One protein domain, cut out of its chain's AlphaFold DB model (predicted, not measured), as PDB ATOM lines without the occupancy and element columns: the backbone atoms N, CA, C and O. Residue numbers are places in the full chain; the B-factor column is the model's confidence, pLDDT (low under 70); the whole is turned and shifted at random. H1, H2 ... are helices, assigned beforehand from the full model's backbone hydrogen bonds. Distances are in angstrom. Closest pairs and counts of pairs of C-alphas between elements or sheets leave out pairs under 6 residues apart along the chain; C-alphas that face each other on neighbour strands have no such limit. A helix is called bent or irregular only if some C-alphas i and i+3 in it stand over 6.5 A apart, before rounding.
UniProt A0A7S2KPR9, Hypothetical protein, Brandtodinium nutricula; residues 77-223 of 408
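What this domain is: This is residues 77 to 223 of the 408 residues of the protein "Hypothetical protein" of Brandtodinium nutricula (UniProt A0A7S2KPR9). The longest helix, H1, is a long arm whose last part packs on H2 and H3 of a loose three-helix bundle, H2, H3 and H4, while its residues 77 to 88 stick out well clear of the body. In the bundle, H2 and H4 lie side by side and run the same way, and H3 runs back slantwise between them in the chain, the three centres making a triangle. The printed part has 147 residues, with four named helices in the order H1, H2, H3, H4 and no named strand; its class is all helix. The whole is loose, with a radius of gyration of the C-alphas of 18.1 A, and it spans 57 by 48 by 29 A.

Where its parts are: H1, residues 77 to 107, runs 44.5 A from C-alpha 77 at (82.871, 34.921, 85.833) to C-alpha 107 at (54.959, 16.734, 56.341). H2 is residues 119 to 143, 36.0 A long. H3, residues 164 to 187, and H4, residues 192 to 215, are each 34.4 A long; H4 ends with C-alpha 215 at (66.708, -5.036, 87.145). H4 is irregular, but only just: C-alphas 194 and 197 are 6.6 A apart.

How they stand to each other: H1 touches H2 with residues 99 to 107 alone, at a steep tilt of 49 degrees, opposite ways; their closest C-alphas, of Ala 106 and Arg 122, are 4.8 A apart. With residues 93 to 104 alone it touches H3, at a shallow tilt of 27 degrees, the same way, the C-alphas of Met 100 and Ala 177 coming closest at 7.5 A. H1 and H4 are close but not clearly touching, with the C-alphas of Gly 107 and Tyr 194 closest at 6.6 A. H2, H3 and H4 form an up and down bundle, each helix running against the one before it. H2 and H3 are a helical hairpin at a steep tilt of 40 degrees; they touch, closest at the C-alphas of Lys 136 and His 170, 7.2 A apart. H3 and H4 are a helical hairpin too, at 35.3 degrees, only just steep; the closest C-alphas, of Cys 185 and Val 192, are 6.0 A apart. H2 and H4 touch and run the same way at a shallow tilt of 6 degrees, closest at the C-alphas of Met 141 and Pro 205, 4.9 A apart. Each O i to N i+4 pair is within hydrogen-bond range in H1, H2 and H3, and 15 of 20 are in H4.

The domain as a whole: The C-alphas of Asp 114 and Gly 218, the two farthest apart, are 59.3 A apart. The printed part has no cut. The links H1 to H2 and H2 to H3 are long, the latter with 20 residues, 144 to 163; the link H3 to H4 is tight. Residues 215 to 220 stand free. The mean pLDDT of the printed part is 86.1; residue 112 and residues 212 to 223 are under 70.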
ATOM      1  N   THR A  77      82.782  36.363  86.107       89.81
ATOM      2  CA  THR A  77      82.871  34.921  85.833       89.81
ATOM      3  C   THR A  77      81.530  34.228  86.059       89.81
ATOM      4  O   THR A  77      81.119  33.412  85.237       89.81
ATOM      5  N   PHE A  78      80.809  34.587  87.127       88.94
ATOM      6  CA  PHE A  78      79.466  34.060  87.386       88.94
ATOM      7  C   PHE A  78      78.496  34.400  86.261       88.94
ATOM      8  O   PHE A  78      77.850  33.512  85.708       88.94
ATOM      9  N   VAL A  79      78.417  35.683  85.900       88.44
ATOM     10  CA  VAL A  79      77.516  36.162  84.850       88.44
ATOM     11  C   VAL A  79      77.883  35.527  83.516       88.44
ATOM     12  O   VAL A  79      77.004  34.993  82.853       88.44
ATOM     13  N   SER A  80      79.167  35.485  83.153       90.25
ATOM     14  CA  SER A  80      79.630  34.848  81.916       90.25
ATOM     15  C   SER A  80      79.255  33.364  81.852       90.25
ATOM     16  O   SER A  80      78.702  32.915  80.848       90.25
ATOM     17  N   GLN A  81      79.457  32.602  82.931       89.25
ATOM     18  CA  GLN A  81      79.074  31.187  82.969       89.25
ATOM     19  C   GLN A  81      77.556  30.989  82.906       89.25
ATOM     20  O   GLN A  81      77.079  30.116  82.177       89.25
ATOM     21  N   CYS A  82      76.787  31.785  83.650       84.94
ATOM     22  CA  CYS A  82      75.327  31.737  83.634       84.94
ATOM     23  C   CYS A  82      74.772  32.103  82.253       84.94
ATOM     24  O   CYS A  82      73.982  31.343  81.696       84.94
ATOM     25  N   CYS A  83      75.229  33.213  81.669       87.19
ATOM     26  CA  CYS A  83      74.849  33.661  80.333       87.19
ATOM     27  C   CYS A  83      75.286  32.668  79.258       87.19
ATOM     28  O   CYS A  83      74.493  32.369  78.376       87.19
ATOM     29  N   GLY A  84      76.493  32.106  79.342       88.69
ATOM     30  CA  GLY A  84      76.975  31.094  78.402       88.69
ATOM     31  C   GLY A  84      76.117  29.831  78.433       88.69
ATOM     32  O   GLY A  84      75.615  29.395  77.398       88.69
ATOM     33  N   LYS A  85      75.855  29.277  79.626       86.19
ATOM     34  CA  LYS A  85      74.963  28.113  79.785       86.19
ATOM     35  C   LYS A  85      73.544  28.422  79.314       86.19
ATOM     36  O   LYS A  85      72.933  27.590  78.647       86.19
ATOM     37  N   PHE A  86      73.021  29.599  79.647       82.62
ATOM     38  CA  PHE A  86      71.699  30.033  79.208       82.62
ATOM     39  C   PHE A  86      71.626  30.171  77.686       82.62
ATOM     40  O   PHE A  86      70.728  29.598  77.085       82.62
ATOM     41  N   LEU A  87      72.583  30.856  77.059       85.19
ATOM     42  CA  LEU A  87      72.628  31.080  75.616       85.19
ATOM     43  C   LEU A  87      72.723  29.761  74.852       85.19
ATOM     44  O   LEU A  87      71.980  29.560  73.898       85.19
ATOM     45  N   VAL A  88      73.579  28.837  75.298       88.31
ATOM     46  CA  VAL A  88      73.693  27.505  74.688       88.31
ATOM     47  C   VAL A  88      72.374  26.742  74.807       88.31
ATOM     48  O   VAL A  88      71.902  26.181  73.820       88.31
ATOM     49  N   ARG A  89      71.738  26.742  75.987       86.56
ATOM     50  CA  ARG A  89      70.433  26.089  76.195       86.56
ATOM     51  C   ARG A  89      69.336  26.739  75.351       86.56
ATOM     52  O   ARG A  89      68.564  26.030  74.717       86.56
ATOM     53  N   PHE A  90      69.297  28.065  75.293       80.38
ATOM     54  CA  PHE A  90      68.342  28.825  74.495       80.38
ATOM     55  C   PHE A  90      68.509  28.542  73.000       80.38
ATOM     56  O   PHE A  90      67.546  28.157  72.347       80.38
ATOM     57  N   ALA A  91      69.731  28.651  72.470       87.06
ATOM     58  CA  ALA A  91      70.038  28.350  71.074       87.06
ATOM     59  C   ALA A  91      69.669  26.903  70.718       87.06
ATOM     60  O   ALA A  91      69.083  26.653  69.666       87.06
ATOM     61  N   ARG A  92      69.941  25.954  71.621       91.19
ATOM     62  CA  ARG A  92      69.568  24.545  71.457       91.19
ATOM     63  C   ARG A  92      68.052  24.344  71.390       91.19
ATOM     64  O   ARG A  92      67.584  23.631  70.505       91.19
ATOM     65  N   THR A  93      67.290  24.980  72.279       87.19
ATOM     66  CA  THR A  93      65.821  24.918  72.269       87.19
ATOM     67  C   THR A  93      65.237  25.598  71.031       87.19
ATOM     68  O   THR A  93      64.345  25.040  70.401       87.19
ATOM     69  N   MET A  94      65.758  26.763  70.634       84.38
ATOM     70  CA  MET A  94      65.328  27.452  69.412       84.38
ATOM     71  C   MET A  94      65.589  26.604  68.169       84.38
ATOM     72  O   MET A  94      64.699  26.454  67.339       84.38
ATOM     73  N   LEU A  95      66.769  25.984  68.066       93.31
ATOM     74  CA  LEU A  95      67.084  25.060  66.979       93.31
ATOM     75  C   LEU A  95      66.100  23.882  66.940       93.31
ATOM     76  O   LEU A  95      65.629  23.527  65.865       93.31
ATOM     77  N   LEU A  96      65.755  23.300  68.093       91.88
ATOM     78  CA  LEU A  96      64.762  22.225  68.170       91.88
ATOM     79  C   LEU A  96      63.386  22.685  67.665       91.88
ATOM     80  O   LEU A  96      62.782  21.993  66.850       91.88
ATOM     81  N   VAL A  97      62.913  23.854  68.105       88.38
ATOM     82  CA  VAL A  97      61.629  24.423  67.659       88.38
ATOM     83  C   VAL A  97      61.642  24.675  66.151       88.38
ATOM     84  O   VAL A  97      60.720  24.249  65.460       88.38
ATOM     85  N   LEU A  98      62.701  25.295  65.621       91.50
ATOM     86  CA  LEU A  98      62.854  25.543  64.185       91.50
ATOM     87  C   LEU A  98      62.845  24.240  63.378       91.50
ATOM     88  O   LEU A  98      62.155  24.153  62.364       91.50
ATOM     89  N   LEU A  99      63.559  23.210  63.843       95.44
ATOM     90  CA  LEU A  99      63.567  21.891  63.210       95.44
ATOM     91  C   LEU A  99      62.183  21.241  63.217       95.44
ATOM     92  O   LEU A  99      61.784  20.648  62.218       95.44
ATOM     93  N   MET A 100      61.440  21.359  64.318       94.75
ATOM     94  CA  MET A 100      60.088  20.812  64.423       94.75
ATOM     95  C   MET A 100      59.098  21.535  63.511       94.75
ATOM     96  O   MET A 100      58.328  20.877  62.818       94.75
ATOM     97  N   VAL A 101      59.137  22.867  63.472       90.56
ATOM     98  CA  VAL A 101      58.290  23.665  62.575       90.56
ATOM     99  C   VAL A 101      58.621  23.346  61.115       90.56
ATOM    100  O   VAL A 101      57.720  23.069  60.329       90.56
ATOM    101  N   ALA A 102      59.904  23.289  60.746       93.81
ATOM    102  CA  ALA A 102      60.314  22.892  59.399       93.81
ATOM    103  C   ALA A 102      59.811  21.481  59.043       93.81
ATOM    104  O   ALA A 102      59.284  21.264  57.952       93.81
ATOM    105  N   TYR A 103      59.917  20.532  59.979       95.69
ATOM    106  CA  TYR A 103      59.402  19.175  59.811       95.69
ATOM    107  C   TYR A 103      57.882  19.143  59.604       95.69
ATOM    108  O   TYR A 103      57.404  18.427  58.725       95.69
ATOM    109  N   GLN A 104      57.130  19.961  60.346       93.94
ATOM    110  CA  GLN A 104      55.693  20.134  60.144       93.94
ATOM    111  C   GLN A 104      55.389  20.631  58.730       93.94
ATOM    112  O   GLN A 104      54.584  20.018  58.039       93.94
ATOM    113  N   PHE A 105      56.061  21.690  58.269       90.62
ATOM    114  CA  PHE A 105      55.872  22.214  56.911       90.62
ATOM    115  C   PHE A 105      56.194  21.180  55.827       90.62
ATOM    116  O   PHE A 105      55.505  21.123  54.811       90.62
ATOM    117  N   ALA A 106      57.218  20.348  56.036       93.38
ATOM    118  CA  ALA A 106      57.585  19.295  55.094       93.38
ATOM    119  C   ALA A 106      56.579  18.128  55.063       93.38
ATOM    120  O   ALA A 106      56.421  17.506  54.012       93.38
ATOM    121  N   GLY A 107      55.927  17.828  56.193       90.88
ATOM    122  CA  GLY A 107      54.959  16.734  56.341       90.88
ATOM    123  C   GLY A 107      53.482  17.136  56.233       90.88
ATOM    124  O   GLY A 107      52.617  16.256  56.254       90.88
ATOM    125  N   ALA A 108      53.179  18.433  56.145       87.56
ATOM    126  CA  ALA A 108      51.823  18.946  56.000       87.56
ATOM    127  C   ALA A 108      51.252  18.628  54.603       87.56
ATOM    128  O   ALA A 108      51.989  18.661  53.612       87.56
ATOM    129  N   PRO A 109      49.945  18.320  54.496       81.00
ATOM    130  CA  PRO A 109      49.297  18.147  53.202       81.00
ATOM    131  C   PRO A 109      49.322  19.460  52.401       81.00
ATOM    132  O   PRO A 109      49.148  20.536  52.962       81.00
ATOM    133  N   ASP A 110      49.466  19.367  51.076       78.75
ATOM    134  CA  ASP A 110      49.520  20.508  50.136       78.75
ATOM    135  C   ASP A 110      48.223  21.346  50.055       78.75
ATOM    136  O   ASP A 110      48.096  22.255  49.231       78.75
ATOM    137  N   VAL A 111      47.227  21.036  50.882       70.81
ATOM    138  CA  VAL A 111      45.905  21.656  50.853       70.81
ATOM    139  C   VAL A 111      45.969  23.005  51.573       70.81
ATOM    140  O   VAL A 111      46.042  23.055  52.796       70.81
ATOM    141  N   GLY A 112      45.928  24.100  50.808       65.38
ATOM    142  CA  GLY A 112      45.837  25.464  51.348       65.38
ATOM    143  C   GLY A 112      47.169  26.141  51.696       65.38
ATOM    144  O   GLY A 112      47.157  27.143  52.402       65.38
ATOM    145  N   GLN A 113      48.312  25.628  51.222       70.38
ATOM    146  CA  GLN A 113      49.604  26.314  51.356       70.38
ATOM    147  C   GLN A 113      49.884  27.232  50.157       70.38
ATOM    148  O   GLN A 113      49.990  26.761  49.023       70.38
ATOM    149  N   ASP A 114      50.105  28.522  50.423       72.00
ATOM    150  CA  ASP A 114      50.543  29.498  49.411       72.00
ATOM    151  C   ASP A 114      51.975  29.225  48.914       72.00
ATOM    152  O   ASP A 114      52.331  29.558  47.782       72.00
ATOM    153  N   LEU A 115      52.802  28.573  49.741       78.06
ATOM    154  CA  LEU A 115      54.187  28.229  49.425       78.06
ATOM    155  C   LEU A 115      54.346  26.715  49.233       78.06
ATOM    156  O   LEU A 115      54.507  25.962  50.193       78.06
ATOM    157  N   LYS A 116      54.347  26.257  47.976       84.56
ATOM    158  CA  LYS A 116      54.615  24.850  47.636       84.56
ATOM    159  C   LYS A 116      56.108  24.547  47.771       84.56
ATOM    160  O   LYS A 116      56.908  24.989  46.947       84.56
ATOM    161  N   LEU A 117      56.494  23.776  48.789       88.69
ATOM    162  CA  LEU A 117      57.877  23.307  48.920       88.69
ATOM    163  C   LEU A 117      58.206  22.279  47.821       88.69
ATOM    164  O   LEU A 117      57.467  21.304  47.663       88.69
ATOM    165  N   PRO A 118      59.336  22.420  47.102       93.00
ATOM    166  CA  PRO A 118      59.757  21.411  46.141       93.00
ATOM    167  C   PRO A 118      60.121  20.100  46.855       93.00
ATOM    168  O   PRO A 118      60.614  20.099  47.986       93.00
ATOM    169  N   LEU A 119      59.925  18.968  46.172       92.81
ATOM    170  CA  LEU A 119      60.114  17.631  46.750       92.81
ATOM    171  C   LEU A 119      61.508  17.435  47.368       92.81
ATOM    172  O   LEU A 119      61.622  16.896  48.466       92.81
ATOM    173  N   TRP A 120      62.566  17.909  46.703       95.94
ATOM    174  CA  TRP A 120      63.938  17.790  47.209       95.94
ATOM    175  C   TRP A 120      64.130  18.515  48.551       95.94
ATOM    176  O   TRP A 120      64.829  18.007  49.425       95.94
ATOM    177  N   ALA A 121      63.472  19.664  48.746       94.81
ATOM    178  CA  ALA A 121      63.557  20.427  49.986       94.81
ATOM    179  C   ALA A 121      62.813  19.711  51.118       94.81
ATOM    180  O   ALA A 121      63.331  19.632  52.230       94.81
ATOM    181  N   ARG A 122      61.648  19.111  50.827       94.19
ATOM    182  CA  ARG A 122      60.924  18.264  51.792       94.19
ATOM    183  C   ARG A 122      61.790  17.104  52.268       94.19
ATOM    184  O   ARG A 122      61.951  16.914  53.470       94.19
ATOM    185  N   VAL A 123      62.383  16.367  51.327       95.50
ATOM    186  CA  VAL A 123      63.262  15.229  51.633       95.50
ATOM    187  C   VAL A 123      64.456  15.673  52.477       95.50
ATOM    188  O   VAL A 123      64.765  15.023  53.475       95.50
ATOM    189  N   LEU A 124      65.087  16.800  52.135       97.25
ATOM    190  CA  LEU A 124      66.209  17.346  52.898       97.25
ATOM    191  C   LEU A 124      65.810  17.707  54.336       97.25
ATOM    192  O   LEU A 124      66.487  17.298  55.274       97.25
ATOM    193  N   ILE A 125      64.701  18.430  54.521       96.81
ATOM    194  CA  ILE A 125      64.205  18.818  55.849       96.81
ATOM    195  C   ILE A 125      63.893  17.578  56.694       96.81
ATOM    196  O   ILE A 125      64.309  17.496  57.850       96.81
ATOM    197  N   ILE A 126      63.213  16.587  56.109       96.12
ATOM    198  CA  ILE A 126      62.895  15.322  56.782       96.12
ATOM    199  C   ILE A 126      64.177  14.582  57.179       96.12
ATOM    200  O   ILE A 126      64.264  14.090  58.301       96.12
ATOM    201  N   ALA A 127      65.187  14.532  56.306       97.19
ATOM    202  CA  ALA A 127      66.464  13.890  56.605       97.19
ATOM    203  C   ALA A 127      67.216  14.600  57.749       97.19
ATOM    204  O   ALA A 127      67.700  13.945  58.676       97.19
ATOM    205  N   VAL A 128      67.271  15.936  57.738       97.69
ATOM    206  CA  VAL A 128      67.883  16.730  58.819       97.69
ATOM    207  C   VAL A 128      67.153  16.498  60.146       97.69
ATOM    208  O   VAL A 128      67.789  16.243  61.168       97.69
ATOM    209  N   PHE A 129      65.820  16.499  60.147       96.69
ATOM    210  CA  PHE A 129      65.051  16.194  61.351       96.69
ATOM    211  C   PHE A 129      65.291  14.757  61.842       96.69
ATOM    212  O   PHE A 129      65.555  14.540  63.024       96.69
ATOM    213  N   ALA A 130      65.266  13.771  60.939       95.75
ATOM    214  CA  ALA A 130      65.475  12.364  61.269       95.75
ATOM    215  C   ALA A 130      66.869  12.105  61.860       95.75
ATOM    216  O   ALA A 130      66.997  11.356  62.826       95.75
ATOM    217  N   THR A 131      67.912  12.751  61.331       96.69
ATOM    218  CA  THR A 131      69.275  12.664  61.888       96.69
ATOM    219  C   THR A 131      69.370  13.279  63.285       96.69
ATOM    220  O   THR A 131      69.952  12.660  64.181       96.69
ATOM    221  N   ALA A 132      68.745  14.436  63.521       96.06
ATOM    222  CA  ALA A 132      68.672  15.041  64.850       96.06
ATOM    223  C   ALA A 132      67.904  14.150  65.847       96.06
ATOM    224  O   ALA A 132      68.366  13.926  66.972       96.06
ATOM    225  N   ALA A 133      66.770  13.582  65.427       95.19
ATOM    226  CA  ALA A 133      65.981  12.649  66.226       95.19
ATOM    227  C   ALA A 133      66.761  11.360  66.537       95.19
ATOM    228  O   ALA A 133      66.780  10.920  67.686       95.19
ATOM    229  N   ALA A 134      67.476  10.798  65.557       95.81
ATOM    230  CA  ALA A 134      68.331   9.627  65.737       95.81
ATOM    231  C   ALA A 134      69.481   9.901  66.717       95.81
ATOM    232  O   ALA A 134      69.767   9.077  67.584       95.81
ATOM    233  N   HIS A 135      70.108  11.077  66.639       96.00
ATOM    234  CA  HIS A 135      71.132  11.493  67.594       96.00
ATOM    235  C   HIS A 135      70.579  11.560  69.028       96.00
ATOM    236  O   HIS A 135      71.179  11.003  69.950       96.00
ATOM    237  N   LYS A 136      69.399  12.169  69.225       95.38
ATOM    238  CA  LYS A 136      68.721  12.207  70.534       95.38
ATOM    239  C   LYS A 136      68.345  10.810  71.023       95.38
ATOM    240  O   LYS A 136      68.589  10.488  72.184       95.38
ATOM    241  N   PHE A 137      67.808   9.971  70.142       95.00
ATOM    242  CA  PHE A 137      67.505   8.575  70.435       95.00
ATOM    243  C   PHE A 137      68.748   7.822  70.921       95.00
ATOM    244  O   PHE A 137      68.687   7.169  71.958       95.00
ATOM    245  N   LEU A 138      69.891   7.960  70.239       95.94
ATOM    246  CA  LEU A 138      71.149   7.324  70.639       95.94
ATOM    247  C   LEU A 138      71.635   7.815  72.007       95.94
ATOM    248  O   LEU A 138      72.021   6.986  72.831       95.94
ATOM    249  N   ILE A 139      71.558   9.123  72.278       95.31
ATOM    250  CA  ILE A 139      71.891   9.679  73.600       95.31
ATOM    251  C   ILE A 139      71.044   9.023  74.690       95.31
ATOM    252  O   ILE A 139      71.587   8.512  75.670       95.31
ATOM    253  N   LEU A 140      69.721   8.997  74.513       94.38
ATOM    254  CA  LEU A 140      68.800   8.426  75.497       94.38
ATOM    255  C   LEU A 140      68.995   6.914  75.647       94.38
ATOM    256  O   LEU A 140      69.001   6.397  76.762       94.38
ATOM    257  N   MET A 141      69.215   6.203  74.542       93.19
ATOM    258  CA  MET A 141      69.467   4.764  74.544       93.19
ATOM    259  C   MET A 141      70.756   4.396  75.269       93.19
ATOM    260  O   MET A 141      70.780   3.381  75.960       93.19
ATOM    261  N   VAL A 142      71.826   5.176  75.118       93.69
ATOM    262  CA  VAL A 142      73.117   4.901  75.768       93.69
ATOM    263  C   VAL A 142      73.120   5.368  77.223       93.69
ATOM    264  O   VAL A 142      73.683   4.682  78.073       93.69
ATOM    265  N   SER A 143      72.485   6.503  77.514       91.94
ATOM    266  CA  SER A 143      72.591   7.172  78.815       91.94
ATOM    267  C   SER A 143      71.545   6.734  79.836       91.94
ATOM    268  O   SER A 143      71.761   6.937  81.023       91.94
ATOM    269  N   LEU A 144      70.421   6.134  79.420       88.19
ATOM    270  CA  LEU A 144      69.420   5.620  80.358       88.19
ATOM    271  C   LEU A 144      69.713   4.167  80.773       88.19
ATOM    272  O   LEU A 144      70.018   3.323  79.913       88.19
ATOM    273  N   PRO A 145      69.557   3.837  82.074       85.62
ATOM    274  CA  PRO A 145      69.027   4.672  83.178       85.62
ATOM    275  C   PRO A 145      70.040   5.696  83.753       85.62
ATOM    276  O   PRO A 145      71.229   5.542  83.525       85.62
ATOM    277  N   PHE A 146      69.585   6.686  84.548       74.19
ATOM    278  CA  PHE A 146      70.339   7.846  85.109       74.19
ATOM    279  C   PHE A 146      71.629   7.546  85.921       74.19
ATOM    280  O   PHE A 146      72.235   8.459  86.478       74.19
ATOM    281  N   GLN A 147      72.040   6.282  86.018       74.50
ATOM    282  CA  GLN A 147      73.242   5.801  86.709       74.50
ATOM    283  C   GLN A 147      74.024   4.779  85.862       74.50
ATOM    284  O   GLN A 147      74.827   4.008  86.385       74.50
ATOM    285  N   ALA A 148      73.766   4.718  84.553       76.31
ATOM    286  CA  ALA A 148      74.491   3.831  83.657       76.31
ATOM    287  C   ALA A 148      75.983   4.185  83.656       76.31
ATOM    288  O   ALA A 148      76.360   5.349  83.527       76.31
ATOM    289  N   THR A 149      76.842   3.175  83.780       83.62
ATOM    290  CA  THR A 149      78.285   3.366  83.636       83.62
ATOM    291  C   THR A 149      78.635   3.706  82.183       83.62
ATOM    292  O   THR A 149      77.941   3.268  81.256       83.62
ATOM    293  N   PRO A 150      79.709   4.481  81.949       88.69
ATOM    294  CA  PRO A 150      80.104   4.859  80.601       88.69
ATOM    295  C   PRO A 150      80.392   3.610  79.749       88.69
ATOM    296  O   PRO A 150      81.043   2.669  80.217       88.69
ATOM    297  N   PRO A 151      79.929   3.568  78.487       89.31
ATOM    298  CA  PRO A 151      80.070   2.386  77.647       89.31
ATOM    299  C   PRO A 151      81.544   2.100  77.330       89.31
ATOM    300  O   PRO A 151      82.302   2.994  76.956       89.31
ATOM    301  N   ARG A 152      81.943   0.820  77.394       91.81
ATOM    302  CA  ARG A 152      83.318   0.384  77.067       91.81
ATOM    303  C   ARG A 152      83.703   0.635  75.602       91.81
ATOM    304  O   ARG A 152      84.876   0.825  75.293       91.81
ATOM    305  N   ARG A 153      82.733   0.619  74.679       93.69
ATOM    306  CA  ARG A 153      82.981   0.820  73.240       93.69
ATOM    307  C   ARG A 153      83.196   2.303  72.933       93.69
ATOM    308  O   ARG A 153      82.295   3.109  73.155       93.69
ATOM    309  N   ARG A 154      84.341   2.639  72.322       92.50
ATOM    310  CA  ARG A 154      84.711   4.026  71.963       92.50
ATOM    311  C   ARG A 154      83.656   4.737  71.108       92.50
ATOM    312  O   ARG A 154      83.418   5.912  71.334       92.50
ATOM    313  N   VAL A 155      82.980   4.022  70.202       93.94
ATOM    314  CA  VAL A 155      81.946   4.585  69.308       93.94
ATOM    315  C   VAL A 155      80.688   5.045  70.060       93.94
ATOM    316  O   VAL A 155      80.021   5.974  69.626       93.94
ATOM    317  N   LEU A 156      80.363   4.425  71.200       92.38
ATOM    318  CA  LEU A 156      79.174   4.773  71.991       92.38
ATOM    319  C   LEU A 156      79.452   5.858  73.036       92.38
ATOM    320  O   LEU A 156      78.523   6.484  73.536       92.38
ATOM    321  N   ARG A 157      80.728   6.090  73.363       92.25
ATOM    322  CA  ARG A 157      81.153   7.057  74.381       92.25
ATOM    323  C   ARG A 157      80.681   8.497  74.111       92.25
ATOM    324  O   ARG A 157      80.275   9.127  75.080       92.25
ATOM    325  N   PRO A 158      80.646   9.008  72.862       95.31
ATOM    326  CA  PRO A 158      80.134  10.351  72.575       95.31
ATOM    327  C   PRO A 158      78.648  10.545  72.897       95.31
ATOM    328  O   PRO A 158      78.210  11.672  73.080       95.31
ATOM    329  N   PHE A 159      77.868   9.463  72.960       95.31
ATOM    330  CA  PHE A 159      76.428   9.513  73.235       95.31
ATOM    331  C   PHE A 159      76.099   9.343  74.724       95.31
ATOM    332  O   PHE A 159      74.929   9.372  75.096       95.31
ATOM    333  N   HIS A 160      77.105   9.130  75.575       94.31
ATOM    334  CA  HIS A 160      76.904   8.978  77.008       94.31
ATOM    335  C   HIS A 160      76.939  10.338  77.710       94.31
ATOM    336  O   HIS A 160      77.950  11.037  77.679       94.31
ATOM    337  N   VAL A 161      75.844  10.675  78.388       93.00
ATOM    338  CA  VAL A 161      75.714  11.862  79.234       93.00
ATOM    339  C   VAL A 161      75.704  11.409  80.691       93.00
ATOM    340  O   VAL A 161      74.745  10.785  81.140       93.00
ATOM    341  N   GLY A 162      76.789  11.704  81.414       85.38
ATOM    342  CA  GLY A 162      76.940  11.337  82.827       85.38
ATOM    343  C   GLY A 162      76.287  12.320  83.807       85.38
ATOM    344  O   GLY A 162      75.981  11.943  84.934       85.38
ATOM    345  N   ASP A 163      76.055  13.569  83.390       86.38
ATOM    346  CA  ASP A 163      75.384  14.579  84.212       86.38
ATOM    347  C   ASP A 163      73.858  14.373  84.179       86.38
ATOM    348  O   ASP A 163      73.227  14.377  83.118       86.38
ATOM    349  N   GLN A 164      73.249  14.205  85.356       82.94
ATOM    350  CA  GLN A 164      71.809  13.990  85.498       82.94
ATOM    351  C   GLN A 164      70.971  15.180  85.018       82.94
ATOM    352  O   GLN A 164      69.873  14.971  84.499       82.94
ATOM    353  N   GLN A 165      71.458  16.415  85.171       81.25
ATOM    354  CA  GLN A 165      70.743  17.611  84.724       81.25
ATOM    355  C   GLN A 165      70.701  17.681  83.199       81.25
ATOM    356  O   GLN A 165      69.642  17.934  82.619       81.25
ATOM    357  N   ASP A 166      71.831  17.416  82.546       85.94
ATOM    358  CA  ASP A 166      71.908  17.429  81.088       85.94
ATOM    359  C   ASP A 166      71.097  16.277  80.486       85.94
ATOM    360  O   ASP A 166      70.318  16.498  79.553       85.94
ATOM    361  N   LEU A 167      71.182  15.071  81.066       89.56
ATOM    362  CA  LEU A 167      70.360  13.931  80.653       89.56
ATOM    363  C   LEU A 167      68.862  14.210  80.850       89.56
ATOM    364  O   LEU A 167      68.064  13.940  79.951       89.56
ATOM    365  N   GLY A 168      68.477  14.799  81.985       85.69
ATOM    366  CA  GLY A 168      67.100  15.220  82.243       85.69
ATOM    367  C   GLY A 168      66.588  16.211  81.195       85.69
ATOM    368  O   GLY A 168      65.450  16.102  80.744       85.69
ATOM    369  N   MET A 169      67.446  17.120  80.728       87.25
ATOM    370  CA  MET A 169      67.108  18.072  79.670       87.25
ATOM    371  C   MET A 169      66.920  17.385  78.307       87.25
ATOM    372  O   MET A 169      65.987  17.725  77.587       87.25
ATOM    373  N   HIS A 170      67.737  16.379  77.967       91.50
ATOM    374  CA  HIS A 170      67.527  15.560  76.763       91.50
ATOM    375  C   HIS A 170      66.200  14.789  76.799       91.50
ATOM    376  O   HIS A 170      65.516  14.699  75.778       91.50
ATOM    377  N   VAL A 171      65.830  14.245  77.963       89.19
ATOM    378  CA  VAL A 171      64.536  13.573  78.166       89.19
ATOM    379  C   VAL A 171      63.386  14.566  78.002       89.19
ATOM    380  O   VAL A 171      62.439  14.277  77.274       89.19
ATOM    381  N   ALA A 172      63.478  15.741  78.633       85.06
ATOM    382  CA  ALA A 172      62.457  16.780  78.534       85.06
ATOM    383  C   ALA A 172      62.246  17.231  77.081       85.06
ATOM    384  O   ALA A 172      61.116  17.231  76.609       85.06
ATOM    385  N   GLU A 173      63.321  17.523  76.345       90.31
ATOM    386  CA  GLU A 173      63.252  17.909  74.930       90.31
ATOM    387  C   GLU A 173      62.589  16.836  74.057       90.31
ATOM    388  O   GLU A 173      61.743  17.162  73.224       90.31
ATOM    389  N   ALA A 174      62.934  15.559  74.254       92.12
ATOM    390  CA  ALA A 174      62.338  14.456  73.502       92.12
ATOM    391  C   ALA A 174      60.837  14.293  73.798       92.12
ATOM    392  O   ALA A 174      60.039  14.120  72.877       92.12
ATOM    393  N   LEU A 175      60.438  14.387  75.071       87.81
ATOM    394  CA  LEU A 175      59.031  14.315  75.470       87.81
ATOM    395  C   LEU A 175      58.233  15.515  74.951       87.81
ATOM    396  O   LEU A 175      57.146  15.329  74.412       87.81
ATOM    397  N   SER A 176      58.774  16.731  75.056       86.38
ATOM    398  CA  SER A 176      58.151  17.932  74.493       86.38
ATOM    399  C   SER A 176      57.971  17.809  72.981       86.38
ATOM    400  O   SER A 176      56.890  18.107  72.478       86.38
ATOM    401  N   ALA A 177      58.985  17.307  72.265       91.06
ATOM    402  CA  ALA A 177      58.891  17.080  70.829       91.06
ATOM    403  C   ALA A 177      57.769  16.091  70.477       91.06
ATOM    404  O   ALA A 177      56.948  16.384  69.611       91.06
ATOM    405  N   LEU A 178      57.674  14.961  71.188       92.62
ATOM    406  CA  LEU A 178      56.591  13.989  71.002       92.62
ATOM    407  C   LEU A 178      55.204  14.591  71.240       92.62
ATOM    408  O   LEU A 178      54.304  14.365  70.435       92.62
ATOM    409  N   VAL A 179      55.029  15.348  72.326       86.19
ATOM    410  CA  VAL A 179      53.739  15.962  72.675       86.19
ATOM    411  C   VAL A 179      53.302  16.957  71.601       86.19
ATOM    412  O   VAL A 179      52.160  16.907  71.156       86.19
ATOM    413  N   ILE A 180      54.207  17.826  71.148       86.88
ATOM    414  CA  ILE A 180      53.906  18.828  70.116       86.88
ATOM    415  C   ILE A 180      53.592  18.156  68.771       86.88
ATOM    416  O   ILE A 180      52.591  18.498  68.147       86.88
ATOM    417  N   LEU A 181      54.391  17.171  68.337       92.62
ATOM    418  CA  LEU A 181      54.114  16.425  67.101       92.62
ATOM    419  C   LEU A 181      52.779  15.672  67.182       92.62
ATOM    420  O   LEU A 181      52.021  15.655  66.214       92.62
ATOM    421  N   GLY A 182      52.474  15.079  68.339       90.12
ATOM    422  CA  GLY A 182      51.198  14.416  68.598       90.12
ATOM    423  C   GLY A 182      50.017  15.387  68.547       90.12
ATOM    424  O   GLY A 182      48.992  15.061  67.952       90.12
ATOM    425  N   LEU A 183      50.172  16.599  69.090       86.00
ATOM    426  CA  LEU A 183      49.165  17.657  69.008       86.00
ATOM    427  C   LEU A 183      48.933  18.099  67.557       86.00
ATOM    428  O   LEU A 183      47.787  18.185  67.124       86.00
ATOM    429  N   TRP A 184      49.997  18.324  66.780       91.19
ATOM    430  CA  TRP A 184      49.863  18.645  65.355       91.19
ATOM    431  C   TRP A 184      49.205  17.515  64.565       91.19
ATOM    432  O   TRP A 184      48.376  17.790  63.700       91.19
ATOM    433  N   CYS A 185      49.511  16.256  64.889       92.38
ATOM    434  CA  CYS A 185      48.836  15.100  64.304       92.38
ATOM    435  C   CYS A 185      47.341  15.072  64.658       92.38
ATOM    436  O   CYS A 185      46.517  14.807  63.788       92.38
ATOM    437  N   ALA A 186      46.978  15.374  65.908       86.81
ATOM    438  CA  ALA A 186      45.591  15.385  66.370       86.81
ATOM    439  C   ALA A 186      44.752  16.502  65.722       86.81
ATOM    440  O   ALA A 186      43.579  16.294  65.431       86.81
ATOM    441  N   VAL A 187      45.357  17.665  65.464       86.69
ATOM    442  CA  VAL A 187      44.711  18.802  64.780       86.69
ATOM    443  C   VAL A 187      44.649  18.602  63.253       86.69
ATOM    444  O   VAL A 187      43.962  19.346  62.562       86.69
ATOM    445  N   GLY A 188      45.330  17.587  62.706       88.06
ATOM    446  CA  GLY A 188      45.386  17.324  61.261       88.06
ATOM    447  C   GLY A 188      46.466  18.116  60.513       88.06
ATOM    448  O   GLY A 188      46.555  18.035  59.291       88.06
ATOM    449  N   ASN A 189      47.330  18.832  61.236       88.12
ATOM    450  CA  ASN A 189      48.440  19.608  60.673       88.12
ATOM    451  C   ASN A 189      49.669  18.754  60.314       88.12
ATOM    452  O   ASN A 189      50.592  19.248  59.669       88.12
ATOM    453  N   LEU A 190      49.712  17.496  60.756       93.56
ATOM    454  CA  LEU A 190      50.787  16.550  60.469       93.56
ATOM    455  C   LEU A 190      50.193  15.170  60.177       93.56
ATOM    456  O   LEU A 190      49.376  14.667  60.945       93.56
ATOM    457  N   GLY A 191      50.615  14.530  59.084       93.62
ATOM    458  CA  GLY A 191      50.161  13.176  58.769       93.62
ATOM    459  C   GLY A 191      50.619  12.152  59.817       93.62
ATOM    460  O   GLY A 191      51.766  12.182  60.265       93.62
ATOM    461  N   VAL A 192      49.758  11.185  60.155       95.12
ATOM    462  CA  VAL A 192      50.050  10.151  61.170       95.12
ATOM    463  C   VAL A 192      51.341   9.368  60.890       95.12
ATOM    464  O   VAL A 192      52.059   8.987  61.814       95.12
ATOM    465  N   TRP A 193      51.690   9.194  59.613       95.12
ATOM    466  CA  TRP A 193      52.898   8.493  59.165       95.12
ATOM    467  C   TRP A 193      54.205   9.223  59.492       95.12
ATOM    468  O   TRP A 193      55.244   8.578  59.592       95.12
ATOM    469  N   TYR A 194      54.161  10.538  59.701       94.31
ATOM    470  CA  TYR A 194      55.312  11.319  60.160       94.31
ATOM    471  C   TYR A 194      55.488  11.209  61.681       94.31
ATOM    472  O   TYR A 194      56.603  11.149  62.194       94.31
ATOM    473  N   TYR A 195      54.384  11.102  62.422       95.50
ATOM    474  CA  TYR A 195      54.414  10.990  63.878       95.50
ATOM    475  C   TYR A 195      54.795   9.583  64.371       95.50
ATOM    476  O   TYR A 195      55.608   9.441  65.289       95.50
ATOM    477  N   LEU A 196      54.239   8.532  63.758       95.31
ATOM    478  CA  LEU A 196      54.356   7.157  64.250       95.31
ATOM    479  C   LEU A 196      55.812   6.661  64.408       95.31
ATOM    480  O   LEU A 196      56.119   6.108  65.468       95.31
ATOM    481  N   PRO A 197      56.739   6.873  63.449       94.75
ATOM    482  CA  PRO A 197      58.129   6.440  63.604       94.75
ATOM    483  C   PRO A 197      58.830   7.110  64.788       94.75
ATOM    484  O   PRO A 197      59.616   6.467  65.481       94.75
ATOM    485  N   MET A 198      58.526   8.387  65.050       94.50
ATOM    486  CA  MET A 198      59.093   9.119  66.183       94.50
ATOM    487  C   MET A 198      58.559   8.571  67.505       94.50
ATOM    488  O   MET A 198      59.344   8.280  68.407       94.50
ATOM    489  N   LEU A 199      57.245   8.354  67.600       94.44
ATOM    490  CA  LEU A 199      56.624   7.744  68.774       94.44
ATOM    491  C   LEU A 199      57.268   6.390  69.099       94.44
ATOM    492  O   LEU A 199      57.718   6.174  70.223       94.44
ATOM    493  N   VAL A 200      57.371   5.503  68.106       93.19
ATOM    494  CA  VAL A 200      57.970   4.173  68.284       93.19
ATOM    495  C   VAL A 200      59.437   4.278  68.701       93.19
ATOM    496  O   VAL A 200      59.836   3.624  69.665       93.19
ATOM    497  N   ALA A 201      60.234   5.124  68.039       91.31
ATOM    498  CA  ALA A 201      61.648   5.297  68.365       91.31
ATOM    499  C   ALA A 201      61.851   5.741  69.822       91.31
ATOM    500  O   ALA A 201      62.673   5.165  70.528       91.31
ATOM    501  N   PHE A 202      61.081   6.709  70.317       89.44
ATOM    502  CA  PHE A 202      61.245   7.214  71.683       89.44
ATOM    503  C   PHE A 202      60.638   6.312  72.771       89.44
ATOM    504  O   PHE A 202      61.074   6.376  73.924       89.44
ATOM    505  N   LEU A 203      59.708   5.413  72.433       88.56
ATOM    506  CA  LEU A 203      59.211   4.401  73.374       88.56
ATOM    507  C   LEU A 203      60.290   3.371  73.755       88.56
ATOM    508  O   LEU A 203      60.276   2.852  74.872       88.56
ATOM    509  N   VAL A 204      61.268   3.090  72.889       88.50
ATOM    510  CA  VAL A 204      62.341   2.113  73.167       88.50
ATOM    511  C   VAL A 204      63.272   2.532  74.325       88.50
ATOM    512  O   VAL A 204      63.425   1.748  75.264       88.50
ATOM    513  N   PRO A 205      63.889   3.731  74.363       87.31
ATOM    514  CA  PRO A 205      64.713   4.140  75.504       87.31
ATOM    515  C   PRO A 205      63.890   4.277  76.788       87.31
ATOM    516  O   PRO A 205      64.406   4.024  77.875       87.31
ATOM    517  N   LEU A 206      62.605   4.617  76.671       82.81
ATOM    518  CA  LEU A 206      61.696   4.736  77.806       82.81
ATOM    519  C   LEU A 206      61.380   3.367  78.418       82.81
ATOM    520  O   LEU A 206      61.517   3.175  79.625       82.81
ATOM    521  N   THR A 207      61.046   2.387  77.579       82.56
ATOM    522  CA  THR A 207      60.855   0.995  78.008       82.56
ATOM    523  C   THR A 207      62.151   0.403  78.555       82.56
ATOM    524  O   THR A 207      62.112  -0.269  79.583       82.56
ATOM    525  N   LYS A 208      63.314   0.717  77.965       80.50
ATOM    526  CA  LYS A 208      64.627   0.357  78.522       80.50
ATOM    527  C   LYS A 208      64.856   0.988  79.897       80.50
ATOM    528  O   LYS A 208      65.349   0.296  80.782       80.50
ATOM    529  N   ALA A 209      64.519   2.260  80.098       78.69
ATOM    530  CA  ALA A 209      64.669   2.931  81.388       78.69
ATOM    531  C   ALA A 209      63.785   2.281  82.464       78.69
ATOM    532  O   ALA A 209      64.269   1.990  83.557       78.69
ATOM    533  N   VAL A 210      62.529   1.969  82.124       73.62
ATOM    534  CA  VAL A 210      61.590   1.254  83.005       73.62
ATOM    535  C   VAL A 210      62.084  -0.167  83.304       73.62
ATOM    536  O   VAL A 210      62.094  -0.590  84.458       73.62
ATOM    537  N   ALA A 211      62.563  -0.899  82.296       71.81
ATOM    538  CA  ALA A 211      63.101  -2.249  82.463       71.81
ATOM    539  C   ALA A 211      64.440  -2.269  83.225       71.81
ATOM    540  O   ALA A 211      64.714  -3.202  83.973       71.81
ATOM    541  N   GLY A 212      65.282  -1.250  83.051       66.19
ATOM    542  CA  GLY A 212      66.538  -1.076  83.778       66.19
ATOM    543  C   GLY A 212      66.299  -0.776  85.256       66.19
ATOM    544  O   GLY A 212      66.938  -1.392  86.104       66.19
ATOM    545  N   ALA A 213      65.317   0.078  85.563       62.47
ATOM    546  CA  ALA A 213      64.854   0.300  86.931       62.47
ATOM    547  C   ALA A 213      64.330  -0.997  87.580       62.47
ATOM    548  O   ALA A 213      64.536  -1.207  88.770       62.47
ATOM    549  N   ALA A 214      63.727  -1.899  86.796       57.28
ATOM    550  CA  ALA A 214      63.261  -3.199  87.281       57.28
ATOM    551  C   ALA A 214      64.392  -4.217  87.565       57.28
ATOM    552  O   ALA A 214      64.190  -5.140  88.345       57.28
ATOM    553  N   ARG A 215      65.589  -4.079  86.966       58.56
ATOM    554  CA  ARG A 215      66.708  -5.036  87.145       58.56
ATOM    555  C   ARG A 215      67.675  -4.683  88.282       58.56
ATOM    556  O   ARG A 215      68.502  -5.514  88.636       58.56
ATOM    557  N   GLY A 216      67.573  -3.486  88.858       54.28
ATOM    558  CA  GLY A 216      68.487  -2.952  89.879       54.28
ATOM    559  C   GLY A 216      68.352  -3.513  91.304       54.28
ATOM    560  O   GLY A 216      68.914  -2.916  92.214       54.28
ATOM    561  N   GLY A 217      67.644  -4.631  91.513       44.47
ATOM    562  CA  GLY A 217      67.630  -5.363  92.789       44.47
ATOM    563  C   GLY A 217      66.233  -5.759  93.270       44.47
ATOM    564  O   GLY A 217      65.596  -5.018  94.009       44.47
ATOM    565  N   GLY A 218      65.789  -6.961  92.883       42.84
ATOM    566  CA  GLY A 218      64.596  -7.629  93.414       42.84
ATOM    567  C   GLY A 218      63.650  -8.124  92.320       42.84
ATOM    568  O   GLY A 218      63.122  -7.330  91.553       42.84
ATOM    569  N   TRP A 219      63.436  -9.442  92.262       40.75
ATOM    570  CA  TRP A 219      62.512 -10.164  91.376       40.75
ATOM    571  C   TRP A 219      61.053  -9.706  91.563       40.75
ATOM    572  O   TRP A 219      60.240 -10.367  92.196       40.75
ATOM    573  N   TRP A 220      60.703  -8.559  91.006       37.47
ATOM    574  CA  TRP A 220      59.332  -8.202  90.685       37.47
ATOM    575  C   TRP A 220      59.363  -7.680  89.251       37.47
ATOM    576  O   TRP A 220      60.333  -7.059  88.814       37.47
ATOM    577  N   TRP A 221      58.293  -7.920  88.499       43.88
ATOM    578  CA  TRP A 221      57.900  -7.083  87.360       43.88
ATOM    579  C   TRP A 221      58.175  -5.592  87.651       43.88
ATOM    580  O   TRP A 221      58.264  -5.264  88.836       43.88
ATOM    581  N   PRO A 222      58.268  -4.666  86.660       47.97
ATOM    582  CA  PRO A 222      58.255  -3.234  86.983       47.97
ATOM    583  C   PRO A 222      57.122  -3.058  87.976       47.97
ATOM    584  O   PRO A 222      55.983  -3.387  87.633       47.97
ATOM    585  N   SER A 223      57.455  -2.754  89.239       58.00
ATOM    586  CA  SER A 223      56.476  -2.935  90.306       58.00
ATOM    587  C   SER A 223      55.247  -2.160  89.865       58.00
ATOM    588  O   SER A 223      55.388  -1.141  89.179       58.00
TER     589      SER A 223